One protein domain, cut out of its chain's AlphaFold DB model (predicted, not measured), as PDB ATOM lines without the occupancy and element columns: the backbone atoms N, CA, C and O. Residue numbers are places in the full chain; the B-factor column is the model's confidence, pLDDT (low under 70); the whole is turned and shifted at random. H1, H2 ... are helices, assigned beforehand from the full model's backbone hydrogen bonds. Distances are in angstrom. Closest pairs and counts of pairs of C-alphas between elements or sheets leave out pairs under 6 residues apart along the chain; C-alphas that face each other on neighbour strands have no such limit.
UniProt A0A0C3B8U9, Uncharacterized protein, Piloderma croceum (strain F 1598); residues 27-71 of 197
ATOM      1  N   PRO A  27      -0.448 -20.099 -30.293       55.84
ATOM      2  CA  PRO A  27      -1.571 -19.891 -31.187       55.84
ATOM      3  C   PRO A  27      -1.382 -20.805 -32.394       55.84
ATOM      4  O   PRO A  27      -0.319 -20.822 -33.019       55.84
ATOM      5  N   VAL A  28      -2.374 -21.666 -32.631       60.75
ATOM      6  CA  VAL A  28      -2.483 -22.379 -33.903       60.75
ATOM      7  C   VAL A  28      -2.466 -21.296 -34.976       60.75
ATOM      8  O   VAL A  28      -3.080 -20.246 -34.771       60.75
ATOM      9  N   SER A  29      -1.689 -21.515 -36.040       62.78
ATOM     10  CA  SER A  29      -1.544 -20.559 -37.140       62.78
ATOM     11  C   SER A  29      -2.911 -19.943 -37.486       62.78
ATOM     12  O   SER A  29      -3.885 -20.690 -37.591       62.78
ATOM     13  N   PRO A  30      -3.025 -18.605 -37.602       68.56
ATOM     14  CA  PRO A  30      -4.316 -17.916 -37.686       68.56
ATOM     15  C   PRO A  30      -5.115 -18.241 -38.957       68.56
ATOM     16  O   PRO A  30      -6.277 -17.849 -39.065       68.56
ATOM     17  N   HIS A  31      -4.517 -18.945 -39.921       81.06
ATOM     18  CA  HIS A  31      -5.125 -19.238 -41.210       81.06
ATOM     19  C   HIS A  31      -5.604 -20.687 -41.304       81.06
ATOM     20  O   HIS A  31      -4.871 -21.630 -41.010       81.06
ATOM     21  N   CYS A  32      -6.843 -20.842 -41.775       89.56
ATOM     22  CA  CYS A  32      -7.387 -22.137 -42.155       89.56
ATOM     23  C   CYS A  32      -6.626 -22.672 -43.381       89.56
ATOM     24  O   CYS A  32      -6.589 -21.972 -44.398       89.56
ATOM     25  N   PRO A  33      -6.037 -23.878 -43.313       93.31
ATOM     26  CA  PRO A  33      -5.426 -24.511 -44.469       93.31
ATOM     27  C   PRO A  33      -6.461 -24.765 -45.570       93.31
ATOM     28  O   PRO A  33      -7.636 -25.025 -45.300       93.31
ATOM     29  N   SER A  34      -6.020 -24.753 -46.822       93.81
ATOM     30  CA  SER A  34      -6.838 -25.103 -47.972       93.81
ATOM     31  C   SER A  34      -7.271 -26.571 -47.923       93.81
ATOM     32  O   SER A  34      -6.581 -27.452 -47.400       93.81
ATOM     33  N   ALA A  35      -8.421 -26.865 -48.534       92.38
ATOM     34  CA  ALA A  35      -8.953 -28.226 -48.593       92.38
ATOM     35  C   ALA A  35      -7.975 -29.213 -49.261       92.38
ATOM     36  O   ALA A  35      -7.824 -30.344 -48.797       92.38
ATOM     37  N   GLY A  36      -7.272 -28.775 -50.314       91.94
ATOM     38  CA  GLY A  36      -6.269 -29.593 -51.000       91.94
ATOM     39  C   GLY A  36      -5.078 -29.933 -50.102       91.94
ATOM     40  O   GLY A  36      -4.586 -31.061 -50.125       91.94
ATOM     41  N   TRP A  37      -4.663 -28.992 -49.253       94.44
ATOM     42  CA  TRP A  37      -3.597 -29.228 -48.288       94.44
ATOM     43  C   TRP A  37      -4.022 -30.195 -47.173       94.44
ATOM     44  O   TRP A  37      -3.243 -31.067 -46.792       94.44
ATOM     45  N   LEU A  38      -5.270 -30.113 -46.695       92.62
ATOM     46  CA  LEU A  38      -5.804 -31.045 -45.689       92.62
ATOM     47  C   LEU A  38      -5.881 -32.493 -46.198       92.62
ATOM     48  O   LEU A  38      -5.688 -33.422 -45.416       92.62
ATOM     49  N   GLN A  39      -6.134 -32.695 -47.496       91.00
ATOM     50  CA  GLN A  39      -6.121 -34.024 -48.120       91.00
ATOM     51  C   GLN A  39      -4.701 -34.556 -48.348       91.00
ATOM     52  O   GLN A  39      -4.475 -35.764 -48.298       91.00
ATOM     53  N   ASN A  40      -3.739 -33.669 -48.615       92.06
ATOM     54  CA  ASN A  40      -2.366 -34.042 -48.930       92.06
ATOM     55  C   ASN A  40      -1.371 -33.050 -48.317       92.06
ATOM     56  O   ASN A  40      -0.889 -32.133 -48.987       92.06
ATOM     57  N   SER A  41      -1.042 -33.258 -47.042       90.06
ATOM     58  CA  SER A  41      -0.200 -32.331 -46.287       90.06
ATOM     59  C   SER A  41       1.217 -32.228 -46.861       90.06
ATOM     60  O   SER A  41       1.880 -33.215 -47.213       90.06
ATOM     61  N   ARG A  42       1.682 -30.986 -46.995       93.44
ATOM     62  CA  ARG A  42       3.005 -30.604 -47.507       93.44
ATOM     63  C   ARG A  42       3.525 -29.406 -46.716       93.44
ATOM     64  O   ARG A  42       2.799 -28.778 -45.962       93.44
ATOM     65  N   TRP A  43       4.779 -29.036 -46.926       93.88
ATOM     66  CA  TRP A  43       5.374 -27.873 -46.261       93.88
ATOM     67  C   TRP A  43       4.780 -26.527 -46.695       93.88
ATOM     68  O   TRP A  43       4.952 -25.538 -45.992       93.88
ATOM     69  N   ILE A  44       4.078 -26.482 -47.829       94.00
ATOM     70  CA  ILE A  44       3.510 -25.255 -48.391       94.00
ATOM     71  C   ILE A  44       2.045 -25.501 -48.721       94.00
ATOM     72  O   ILE A  44       1.714 -26.472 -49.406       94.00
ATOM     73  N   ASP A  45       1.186 -24.605 -48.256       94.81
ATOM     74  CA  ASP A  45      -0.193 -24.488 -48.695       94.81
ATOM     75  C   ASP A  45      -0.310 -23.381 -49.743       94.81
ATOM     76  O   ASP A  45      -0.385 -22.195 -49.425       94.81
ATOM     77  N   GLY A  46      -0.284 -23.789 -51.011       93.62
ATOM     78  CA  GLY A  46      -0.445 -22.885 -52.149       93.62
ATOM     79  C   GLY A  46      -1.900 -22.564 -52.492       93.62
ATOM     80  O   GLY A  46      -2.134 -21.808 -53.427       93.62
ATOM     81  N   GLY A  47      -2.876 -23.151 -51.786       92.31
ATOM     82  CA  GLY A  47      -4.300 -22.897 -52.020       92.31
ATOM     83  C   GLY A  47      -4.820 -21.628 -51.340       92.31
ATOM     84  O   GLY A  47      -5.974 -21.259 -51.543       92.31
ATOM     85  N   ILE A  48      -3.982 -20.971 -50.537       90.75
ATOM     86  CA  ILE A  48      -4.262 -19.702 -49.864       90.75
ATOM     87  C   ILE A  48      -3.322 -18.611 -50.384       90.75
ATOM     88  O   ILE A  48      -2.196 -18.899 -50.793       90.75
ATOM     89  N   GLN A  49      -3.803 -17.364 -50.421       88.25
ATOM     90  CA  GLN A  49      -3.063 -16.228 -50.970       88.25
ATOM     91  C   GLN A  49      -2.866 -15.140 -49.901       88.25
ATOM     92  O   GLN A  49      -3.853 -14.537 -49.476       88.25
ATOM     93  N   PRO A  50      -1.617 -14.867 -49.471       90.50
ATOM     94  CA  PRO A  50      -0.358 -15.479 -49.923       90.50
ATOM     95  C   PRO A  50      -0.190 -16.949 -49.474       90.50
ATOM     96  O   PRO A  50      -0.812 -17.343 -48.485       90.50
ATOM     97  N   PRO A  51       0.656 -17.752 -50.161       91.31
ATOM     98  CA  PRO A  51       0.948 -19.123 -49.751       91.31
ATOM     99  C   PRO A  51       1.453 -19.191 -48.314       91.31
ATOM    100  O   PRO A  51       2.271 -18.368 -47.894       91.31
ATOM    101  N   HIS A  52       1.000 -20.197 -47.573       92.56
ATOM    102  CA  HIS A  52       1.430 -20.398 -46.194       92.56
ATOM    103  C   HIS A  52       2.488 -21.489 -46.103       92.56
ATOM    104  O   HIS A  52       2.350 -22.559 -46.698       92.56
ATOM    105  N   PHE A  53       3.539 -21.220 -45.336       93.12
ATOM    106  CA  PHE A  53       4.672 -22.117 -45.157       93.12
ATOM    107  C   PHE A  53       4.649 -22.668 -43.739       93.12
ATOM    108  O   PHE A  53       4.704 -21.909 -42.776       93.12
ATOM    109  N   TYR A  54       4.616 -23.989 -43.621       92.25
ATOM    110  CA  TYR A  54       4.829 -24.675 -42.356       92.25
ATOM    111  C   TYR A  54       6.330 -24.841 -42.182       92.25
ATOM    112  O   TYR A  54       7.000 -25.428 -43.029       92.25
ATOM    113  N   THR A  55       6.878 -24.323 -41.093       90.12
ATOM    114  CA  THR A  55       8.332 -24.346 -40.857       90.12
ATOM    115  C   THR A  55       8.756 -25.546 -40.022       90.12
ATOM    116  O   THR A  55       9.923 -25.935 -40.013       90.12
ATOM    117  N   THR A  56       7.805 -26.182 -39.326       92.12
ATOM    118  CA  THR A  56       8.071 -27.346 -38.475       92.12
ATOM    119  C   THR A  56       7.001 -28.429 -38.620       92.12
ATOM    120  O   THR A  56       5.820 -28.150 -38.824       92.12
ATOM    121  N   LEU A  57       7.386 -29.698 -38.427       91.56
ATOM    122  CA  LEU A  57       6.427 -30.815 -38.380       91.56
ATOM    123  C   LEU A  57       5.396 -30.646 -37.255       91.56
ATOM    124  O   LEU A  57       4.249 -31.062 -37.396       91.56
ATOM    125  N   LYS A  58       5.796 -30.023 -36.138       90.31
ATOM    126  CA  LYS A  58       4.914 -29.744 -34.997       90.31
ATOM    127  C   LYS A  58       3.795 -28.778 -35.384       90.31
ATOM    128  O   LYS A  58       2.655 -28.983 -34.983       90.31
ATOM    129  N   GLU A  59       4.116 -27.747 -36.154       90.50
ATOM    130  CA  GLU A  59       3.150 -26.786 -36.689       90.50
ATOM    131  C   GLU A  59       2.185 -27.456 -37.673       90.50
ATOM    132  O   GLU A  59       0.970 -27.355 -37.505       90.50
ATOM    133  N   MET A  60       2.717 -28.240 -38.615       92.62
ATOM    134  CA  MET A  60       1.921 -29.017 -39.568       92.62
ATOM    135  C   MET A  60       0.965 -29.992 -38.860       92.62
ATOM    136  O   MET A  60      -0.219 -30.063 -39.185       92.62
ATOM    137  N   GLY A  61       1.457 -30.709 -37.846       91.88
ATOM    138  CA  GLY A  61       0.657 -31.626 -37.035       91.88
ATOM    139  C   GLY A  61      -0.427 -30.917 -36.219       91.88
ATOM    140  O   GLY A  61      -1.544 -31.421 -36.130       91.88
ATOM    141  N   LYS A  62      -0.135 -29.729 -35.670       90.50
ATOM    142  CA  LYS A  62      -1.137 -28.893 -34.988       90.50
ATOM    143  C   LYS A  62      -2.240 -28.447 -35.946       90.50
ATOM    144  O   LYS A  62      -3.407 -28.569 -35.588       90.50
ATOM    145  N   ALA A  63      -1.886 -27.975 -37.143       91.38
ATOM    146  CA  ALA A  63      -2.855 -27.564 -38.155       91.38
ATOM    147  C   ALA A  63      -3.739 -28.742 -38.589       91.38
ATOM    148  O   ALA A  63      -4.963 -28.650 -38.532       91.38
ATOM    149  N   LEU A  64      -3.141 -29.893 -38.912       91.25
ATOM    150  CA  LEU A  64      -3.902 -31.100 -39.243       91.25
ATOM    151  C   LEU A  64      -4.836 -31.508 -38.106       91.25
ATOM    152  O   LEU A  64      -6.015 -31.735 -38.349       91.25
ATOM    153  N   LEU A  65      -4.357 -31.572 -36.862       90.06
ATOM    154  CA  LEU A  65      -5.182 -31.988 -35.728       90.06
ATOM    155  C   LEU A  65      -6.333 -31.009 -35.464       90.06
ATOM    156  O   LEU A  65      -7.444 -31.441 -35.162       90.06
ATOM    157  N   TYR A  66      -6.066 -29.707 -35.575       88.50
ATOM    158  CA  TYR A  66      -7.062 -28.669 -35.350       88.50
ATOM    159  C   TYR A  66      -8.156 -28.723 -36.421       88.50
ATOM    160  O   TYR A  66      -9.328 -28.824 -36.078       88.50
ATOM    161  N   TYR A  67      -7.786 -28.752 -37.704       87.69
ATOM    162  CA  TYR A  67      -8.736 -28.644 -38.816       87.69
ATOM    163  C   TYR A  67      -9.330 -29.982 -39.285       87.69
ATOM    164  O   TYR A  67     -10.444 -30.001 -39.802       87.69
ATOM    165  N   SER A  68      -8.673 -31.124 -39.050       82.12
ATOM    166  CA  SER A  68      -9.264 -32.443 -39.355       82.12
ATOM    167  C   SER A  68     -10.478 -32.760 -38.480       82.12
ATOM    168  O   SER A  68     -11.400 -33.431 -38.938       82.12
ATOM    169  N   ARG A  69     -10.530 -32.229 -37.249       71.94
ATOM    170  CA  ARG A  69     -11.676 -32.402 -36.341       71.94
ATOM    171  C   ARG A  69     -12.937 -31.672 -36.800       71.94
ATOM    172  O   ARG A  69     -14.026 -32.088 -36.424       71.94
ATOM    173  N   PHE A  70     -12.804 -30.633 -37.622       63.91
ATOM    174  CA  PHE A  70     -13.942 -29.878 -38.156       63.91
ATOM    175  C   PHE A  70     -14.422 -30.381 -39.522       63.91
ATOM    176  O   PHE A  70     -15.504 -30.003 -39.955       63.91
ATOM    177  N   ASN A  71     -13.667 -31.270 -40.178       55.72
ATOM    178  CA  ASN A  71     -14.026 -31.826 -41.488       55.72
ATOM    179  C   ASN A  71     -14.873 -33.103 -41.422       55.72
ATOM    180  O   ASN A  71     -15.178 -33.696 -42.458       55.72
TER     181      ASN A  71
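This is residues 27 to 71 of the 197 residues of an uncharacterized protein of Piloderma croceum (strain F 1598) (UniProt A0A0C3B8U9). This small domain has little regular structure: one helix, H2, lies on one side, and a long loop, residues 40 to 56, leads to it from the short helix H1. That loop folds back on itself where residues 44 to 45 pair antiparallel with residues 52 to 53. The printed part has 45 residues, with two named helices in the order H1, H2 and no named strand; its class is all helix, though the named elements hold only 17 residues. It is compact and rounded, with a radius of gyration of the C-alphas of 9.4 A and spans of 23 by 21 by 18 A.

Find C-alpha 57 at (6.427, -30.815, -38.380); from there H2, residues 57 to 68, runs 15.8 A to C-alpha 68 at (-9.264, -32.443, -39.355). H1, residues 35 to 39, begins at C-alpha 35, (-8.953, -28.226, -48.593).

Look at residues 64 to 68 of H2, which alone touch H1. The helices only just touch, with 3 pairs of C-alphas within 8 A; the closest C-alphas, of Leu 38 and Leu 64, are 6.7 A apart. In both helices every O i to N i+4 pair is within hydrogen-bond range.

The C-alphas of Pro 50 and Arg 69 are the two farthest apart, at 24.5 A. The printed part has no cut, and the link from H1 to H2 is long, with 17 residues. The model's pLDDT is under 70 at residues 27 to 30 and 70 to 71.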